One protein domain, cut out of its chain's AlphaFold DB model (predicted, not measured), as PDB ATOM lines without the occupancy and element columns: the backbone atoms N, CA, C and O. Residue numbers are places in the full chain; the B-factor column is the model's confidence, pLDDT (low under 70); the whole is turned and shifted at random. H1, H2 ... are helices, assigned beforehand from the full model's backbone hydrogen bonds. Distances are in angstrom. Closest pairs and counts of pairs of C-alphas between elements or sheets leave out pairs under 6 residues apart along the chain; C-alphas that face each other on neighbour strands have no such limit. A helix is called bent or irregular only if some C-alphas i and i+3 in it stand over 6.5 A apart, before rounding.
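Overview. This is residues 134 to 181 of the 181 residues of the protein "Camk protein kinase" of Fusarium langsethiae (UniProt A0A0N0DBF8). A long helix, H2, makes one side of an open, flat loop; a short helix, H1, lies at one end of it and runs nearly the reverse way, and a tail without a named element, residues 167 to 181, folds back from the far end of H2 toward the H1 end. The middle is hollow, and the two helices are apart. The printed part has 48 residues, with two named helices in the order H1, H2 and no named strand, and its class is all helix. It is loose, with a radius of gyration of the C-alphas of 12.9 A, and spans 36 by 29 by 11 A.

Along the chain. H1 is residues 135 to 142, 10.5 A from first to last C-alpha, beginning at C-alpha 135 at (-16.819, -83.746, 48.516). H2 is residues 147 to 166, 28.2 A long between its first and last C-alphas, from C-alpha 147 at (-2.530, -82.696, 51.722) to C-alpha 166 at (-17.610, -102.624, 64.833). Neither helix is bent or irregular.

Arrangement. A tight link of 4 residues joins H1 to H2. H1 and H2 are apart, with no C-alpha of the one within 8 A of the other. Residues 145 to 152, of which 147 to 152 belong to H2, stand free. Residues 163 to 168, of which 163 to 166 belong to H2, stand free too. In H1 and H2 every O i to N i+4 pair is within hydrogen-bond range.

Size, cuts and confidence. The two C-alphas farthest apart, those of Thr 166 and Ser 181, are 36.9 A apart, while the C-alphas of Asp 134 and Ser 181, the first and last printed, are 15.8 A apart. The printed part has no cut, and Ser 181 is the chain's last residue. The mean pLDDT of the printed part is 78.2, and residues 171 to 181 are under 70.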
ATOM      1  N   ASP A 134     -21.456 -82.042  48.166       85.38
ATOM      2  CA  ASP A 134     -20.605 -83.217  48.354       85.38
ATOM      3  C   ASP A 134     -19.112 -82.928  48.115       85.38
ATOM      4  O   ASP A 134     -18.714 -81.947  47.478       85.38
ATOM      5  N   LEU A 135     -18.272 -83.833  48.625       85.75
ATOM      6  CA  LEU A 135     -16.819 -83.746  48.516       85.75
ATOM      7  C   LEU A 135     -16.329 -83.756  47.059       85.75
ATOM      8  O   LEU A 135     -15.345 -83.093  46.749       85.75
ATOM      9  N   HIS A 136     -17.002 -84.477  46.158       83.19
ATOM     10  CA  HIS A 136     -16.610 -84.537  44.748       83.19
ATOM     11  C   HIS A 136     -16.757 -83.163  44.085       83.19
ATOM     12  O   HIS A 136     -15.818 -82.655  43.473       83.19
ATOM     13  N   SER A 137     -17.907 -82.526  44.292       83.94
ATOM     14  CA  SER A 137     -18.200 -81.167  43.852       83.94
ATOM     15  C   SER A 137     -17.224 -80.160  44.458       83.94
ATOM     16  O   SER A 137     -16.796 -79.231  43.774       83.94
ATOM     17  N   TYR A 138     -16.846 -80.339  45.728       85.94
ATOM     18  CA  TYR A 138     -15.853 -79.490  46.384       85.94
ATOM     19  C   TYR A 138     -14.466 -79.628  45.742       85.94
ATOM     20  O   TYR A 138     -13.881 -78.622  45.342       85.94
ATOM     21  N   VAL A 139     -13.967 -80.857  45.575       87.12
ATOM     22  CA  VAL A 139     -12.666 -81.150  44.945       87.12
ATOM     23  C   VAL A 139     -12.624 -80.636  43.506       87.12
ATOM     24  O   VAL A 139     -11.646 -80.007  43.109       87.12
ATOM     25  N   GLY A 140     -13.694 -80.857  42.737       84.69
ATOM     26  CA  GLY A 140     -13.797 -80.394  41.353       84.69
ATOM     27  C   GLY A 140     -13.713 -78.870  41.229       84.69
ATOM     28  O   GLY A 140     -13.033 -78.366  40.339       84.69
ATOM     29  N   LYS A 141     -14.335 -78.128  42.156       85.38
ATOM     30  CA  LYS A 141     -14.275 -76.655  42.190       85.38
ATOM     31  C   LYS A 141     -12.897 -76.110  42.566       85.38
ATOM     32  O   LYS A 141     -12.522 -75.057  42.063       85.38
ATOM     33  N   HIS A 142     -12.161 -76.807  43.430       84.12
ATOM     34  CA  HIS A 142     -10.867 -76.348  43.956       84.12
ATOM     35  C   HIS A 142      -9.657 -76.956  43.226       84.12
ATOM     36  O   HIS A 142      -8.523 -76.697  43.615       84.12
ATOM     37  N   GLN A 143      -9.887 -77.737  42.161       82.94
ATOM     38  CA  GLN A 143      -8.849 -78.438  41.386       82.94
ATOM     39  C   GLN A 143      -7.940 -79.336  42.242       82.94
ATOM     40  O   GLN A 143      -6.763 -79.526  41.938       82.94
ATOM     41  N   GLY A 144      -8.492 -79.910  43.310       82.81
ATOM     42  CA  GLY A 144      -7.745 -80.698  44.285       82.81
ATOM     43  C   GLY A 144      -7.964 -80.218  45.713       82.81
ATOM     44  O   GLY A 144      -8.794 -79.355  45.988       82.81
ATOM     45  N   LEU A 145      -7.223 -80.834  46.628       86.81
ATOM     46  CA  LEU A 145      -7.238 -80.530  48.051       86.81
ATOM     47  C   LEU A 145      -5.799 -80.463  48.567       86.81
ATOM     48  O   LEU A 145      -4.978 -81.287  48.149       86.81
ATOM     49  N   PRO A 146      -5.491 -79.539  49.490       91.25
ATOM     50  CA  PRO A 146      -4.261 -79.591  50.267       91.25
ATOM     51  C   PRO A 146      -4.087 -80.957  50.941       91.25
ATOM     52  O   PRO A 146      -5.059 -81.584  51.365       91.25
ATOM     53  N   GLU A 147      -2.841 -81.410  51.079       91.38
ATOM     54  CA  GLU A 147      -2.530 -82.696  51.722       91.38
ATOM     55  C   GLU A 147      -3.095 -82.781  53.148       91.38
ATOM     56  O   GLU A 147      -3.608 -83.822  53.561       91.38
ATOM     57  N   GLU A 148      -3.071 -81.665  53.876       91.75
ATOM     58  CA  GLU A 148      -3.635 -81.560  55.220       91.75
ATOM     59  C   GLU A 148      -5.143 -81.855  55.241       91.75
ATOM     60  O   GLU A 148      -5.603 -82.667  56.046       91.75
ATOM     61  N   ASP A 149      -5.903 -81.272  54.312       89.56
ATOM     62  CA  ASP A 149      -7.348 -81.496  54.196       89.56
ATOM     63  C   ASP A 149      -7.638 -82.941  53.775       89.56
ATOM     64  O   ASP A 149      -8.494 -83.610  54.362       89.56
ATOM     65  N   CYS A 150      -6.873 -83.467  52.809       90.19
ATOM     66  CA  CYS A 150      -6.936 -84.870  52.399       90.19
ATOM     67  C   CYS A 150      -6.742 -85.810  53.591       90.19
ATOM     68  O   CYS A 150      -7.509 -86.763  53.763       90.19
ATOM     69  N   ARG A 151      -5.741 -85.537  54.434       92.19
ATOM     70  CA  ARG A 151      -5.453 -86.317  55.639       92.19
ATOM     71  C   ARG A 151      -6.626 -86.272  56.610       92.19
ATOM     72  O   ARG A 151      -7.078 -87.326  57.054       92.19
ATOM     73  N   GLN A 152      -7.154 -85.086  56.904       90.38
ATOM     74  CA  GLN A 152      -8.274 -84.921  57.834       90.38
ATOM     75  C   GLN A 152      -9.538 -85.643  57.353       90.38
ATOM     76  O   GLN A 152     -10.133 -86.411  58.113       90.38
ATOM     77  N   ILE A 153      -9.913 -85.461  56.084       89.56
ATOM     78  CA  ILE A 153     -11.074 -86.119  55.471       89.56
ATOM     79  C   ILE A 153     -10.887 -87.640  55.473       89.56
ATOM     80  O   ILE A 153     -11.792 -88.377  55.864       89.56
ATOM     81  N   THR A 154      -9.699 -88.122  55.105       89.88
ATOM     82  CA  THR A 154      -9.390 -89.559  55.101       89.88
ATOM     83  C   THR A 154      -9.473 -90.147  56.508       89.88
ATOM     84  O   THR A 154     -10.084 -91.197  56.694       89.88
ATOM     85  N   CYS A 155      -8.941 -89.464  57.526       92.06
ATOM     86  CA  CYS A 155      -9.062 -89.899  58.918       92.06
ATOM     87  C   CYS A 155     -10.526 -89.978  59.378       92.06
ATOM     88  O   CYS A 155     -10.900 -90.938  60.057       92.06
ATOM     89  N   GLN A 156     -11.363 -89.005  58.999       90.06
ATOM     90  CA  GLN A 156     -12.797 -89.027  59.308       90.06
ATOM     91  C   GLN A 156     -13.505 -90.199  58.618       90.06
ATOM     92  O   GLN A 156     -14.234 -90.935  59.280       90.06
ATOM     93  N   LEU A 157     -13.238 -90.427  57.328       89.50
ATOM     94  CA  LEU A 157     -13.793 -91.551  56.568       89.50
ATOM     95  C   LEU A 157     -13.393 -92.899  57.172       89.50
ATOM     96  O   LEU A 157     -14.249 -93.750  57.398       89.50
ATOM     97  N   LEU A 158     -12.112 -93.092  57.491       90.38
ATOM     98  CA  LEU A 158     -11.630 -94.325  58.118       90.38
ATOM     99  C   LEU A 158     -12.259 -94.548  59.497       90.38
ATOM    100  O   LEU A 158     -12.629 -95.674  59.822       90.38
ATOM    101  N   SER A 159     -12.441 -93.480  60.279       90.56
ATOM    102  CA  SER A 159     -13.127 -93.551  61.575       90.56
ATOM    103  C   SER A 159     -14.596 -93.951  61.420       90.56
ATOM    104  O   SER A 159     -15.086 -94.794  62.172       90.56
ATOM    105  N   ALA A 160     -15.285 -93.401  60.416       88.56
ATOM    106  CA  ALA A 160     -16.657 -93.768  60.079       88.56
ATOM    107  C   ALA A 160     -16.754 -95.255  59.699       88.56
ATOM    108  O   ALA A 160     -17.572 -95.991  60.248       88.56
ATOM    109  N   ILE A 161     -15.869 -95.723  58.813       88.94
ATOM    110  CA  ILE A 161     -15.816 -97.121  58.359       88.94
ATOM    111  C   ILE A 161     -15.547 -98.068  59.529       88.94
ATOM    112  O   ILE A 161     -16.238 -99.076  59.671       88.94
ATOM    113  N   ALA A 162     -14.576 -97.740  60.382       88.69
ATOM    114  CA  ALA A 162     -14.268 -98.530  61.567       88.69
ATOM    115  C   ALA A 162     -15.496 -98.653  62.484       88.69
ATOM    116  O   ALA A 162     -15.843 -99.763  62.884       88.69
ATOM    117  N   ALA A 163     -16.206 -97.545  62.730       86.75
ATOM    118  CA  ALA A 163     -17.438 -97.553  63.513       86.75
ATOM    119  C   ALA A 163     -18.532 -98.435  62.883       86.75
ATOM    120  O   ALA A 163     -19.213 -99.163  63.606       86.75
ATOM    121  N   MET A 164     -18.680 -98.427  61.552       85.81
ATOM    122  CA  MET A 164     -19.621 -99.325  60.870       85.81
ATOM    123  C   MET A 164     -19.252-100.791  61.065       85.81
ATOM    124  O   MET A 164     -20.112-101.602  61.413       85.81
ATOM    125  N   HIS A 165     -17.974-101.120  60.870       86.94
ATOM    126  CA  HIS A 165     -17.475-102.486  60.976       86.94
ATOM    127  C   HIS A 165     -17.624-103.042  62.397       86.94
ATOM    128  O   HIS A 165     -18.017-104.197  62.548       86.94
ATOM    129  N   THR A 166     -17.386-102.229  63.431       86.88
ATOM    130  CA  THR A 166     -17.610-102.624  64.833       86.88
ATOM    131  C   THR A 166     -19.068-103.001  65.107       86.88
ATOM    132  O   THR A 166     -19.326-103.902  65.898       86.88
ATOM    133  N   GLU A 167     -20.021-102.366  64.426       83.38
ATOM    134  CA  GLU A 167     -21.454-102.657  64.559       83.38
ATOM    135  C   GLU A 167     -21.948-103.726  63.560       83.38
ATOM    136  O   GLU A 167     -23.150-103.957  63.446       83.38
ATOM    137  N   GLY A 168     -21.041-104.381  62.822       81.06
ATOM    138  CA  GLY A 168     -21.370-105.446  61.868       81.06
ATOM    139  C   GLY A 168     -21.923-104.961  60.523       81.06
ATOM    140  O   GLY A 168     -22.429-105.768  59.740       81.06
ATOM    141  N   PHE A 169     -21.822-103.664  60.223       77.56
ATOM    142  CA  PHE A 169     -22.261-103.086  58.953       77.56
ATOM    143  C   PHE A 169     -21.082-102.895  58.005       77.56
ATOM    144  O   PHE A 169     -20.062-102.329  58.373       77.56
ATOM    145  N   ALA A 170     -21.256-103.283  56.744       70.38
ATOM    146  CA  ALA A 170     -20.360-102.895  55.661       70.38
ATOM    147  C   ALA A 170     -21.091-101.909  54.744       70.38
ATOM    148  O   ALA A 170     -22.211-102.191  54.315       70.38
ATOM    149  N   HIS A 171     -20.463-100.781  54.402       66.56
ATOM    150  CA  HIS A 171     -21.076 -99.763  53.536       66.56
ATOM    151  C   HIS A 171     -21.317-100.272  52.102       66.56
ATOM    152  O   HIS A 171     -22.277 -99.865  51.455       66.56
ATOM    153  N   ARG A 172     -20.455-101.169  51.597       57.97
ATOM    154  CA  ARG A 172     -20.565-101.858  50.289       57.97
ATOM    155  C   ARG A 172     -20.584-100.975  49.027       57.97
ATOM    156  O   ARG A 172     -20.664-101.525  47.935       57.97
ATOM    157  N   ASP A 173     -20.471 -99.653  49.151       59.84
ATOM    158  CA  ASP A 173     -20.378 -98.715  48.015       59.84
ATOM    159  C   ASP A 173     -19.659 -97.412  48.410       59.84
ATOM    160  O   ASP A 173     -20.189 -96.313  48.265       59.84
ATOM    161  N   ILE A 174     -18.457 -97.529  48.983       58.94
ATOM    162  CA  ILE A 174     -17.622 -96.358  49.281       58.94
ATOM    163  C   ILE A 174     -16.867 -95.992  48.008       58.94
ATOM    164  O   ILE A 174     -15.846 -96.593  47.682       58.94
ATOM    165  N   LYS A 175     -17.394 -95.012  47.278       48.12
ATOM    166  CA  LYS A 175     -16.727 -94.353  46.153       48.12
ATOM    167  C   LYS A 175     -17.221 -92.906  46.051       48.12
ATOM    168  O   LYS A 175     -18.397 -92.666  46.335       48.12
ATOM    169  N   PRO A 176     -16.384 -91.940  45.628       47.44
ATOM    170  CA  PRO A 176     -16.901 -90.660  45.158       47.44
ATOM    171  C   PRO A 176     -17.893 -90.941  44.021       47.44
ATOM    172  O   PRO A 176     -17.610 -91.778  43.159       47.44
ATOM    173  N   GLN A 177     -19.068 -90.304  44.031       48.41
ATOM    174  CA  GLN A 177     -19.999 -90.467  42.914       48.41
ATOM    175  C   GLN A 177     -19.313 -90.015  41.613       48.41
ATOM    176  O   GLN A 177     -18.596 -89.012  41.628       48.41
ATOM    177  N   PRO A 178     -19.482 -90.751  40.499       34.66
ATOM    178  CA  PRO A 178     -18.989 -90.296  39.208       34.66
ATOM    179  C   PRO A 178     -19.706 -88.997  38.801       34.66
ATOM    180  O   PRO A 178     -20.845 -88.779  39.226       34.66
ATOM    181  N   PRO A 179     -19.064 -88.142  37.985       38.16
ATOM    182  CA  PRO A 179     -19.633 -86.865  37.577       38.16
ATOM    183  C   PRO A 179     -21.002 -87.069  36.920       38.16
ATOM    184  O   PRO A 179     -21.176 -87.938  36.062       38.16
ATOM    185  N   THR A 180     -21.978 -86.263  37.338       45.12
ATOM    186  CA  THR A 180     -23.218 -86.097  36.578       45.12
ATOM    187  C   THR A 180     -22.887 -85.239  35.359       45.12
ATOM    188  O   THR A 180     -22.206 -84.222  35.487       45.12
ATOM    189  N   SER A 181     -23.261 -85.733  34.178       37.31
ATOM    190  CA  SER A 181     -23.118 -85.011  32.906       37.31
ATOM    191  C   SER A 181     -24.234 -83.994  32.728       37.31
ATOM    192  O   SER A 181     -25.318 -84.207  33.322       37.31
TER     193      SER A 181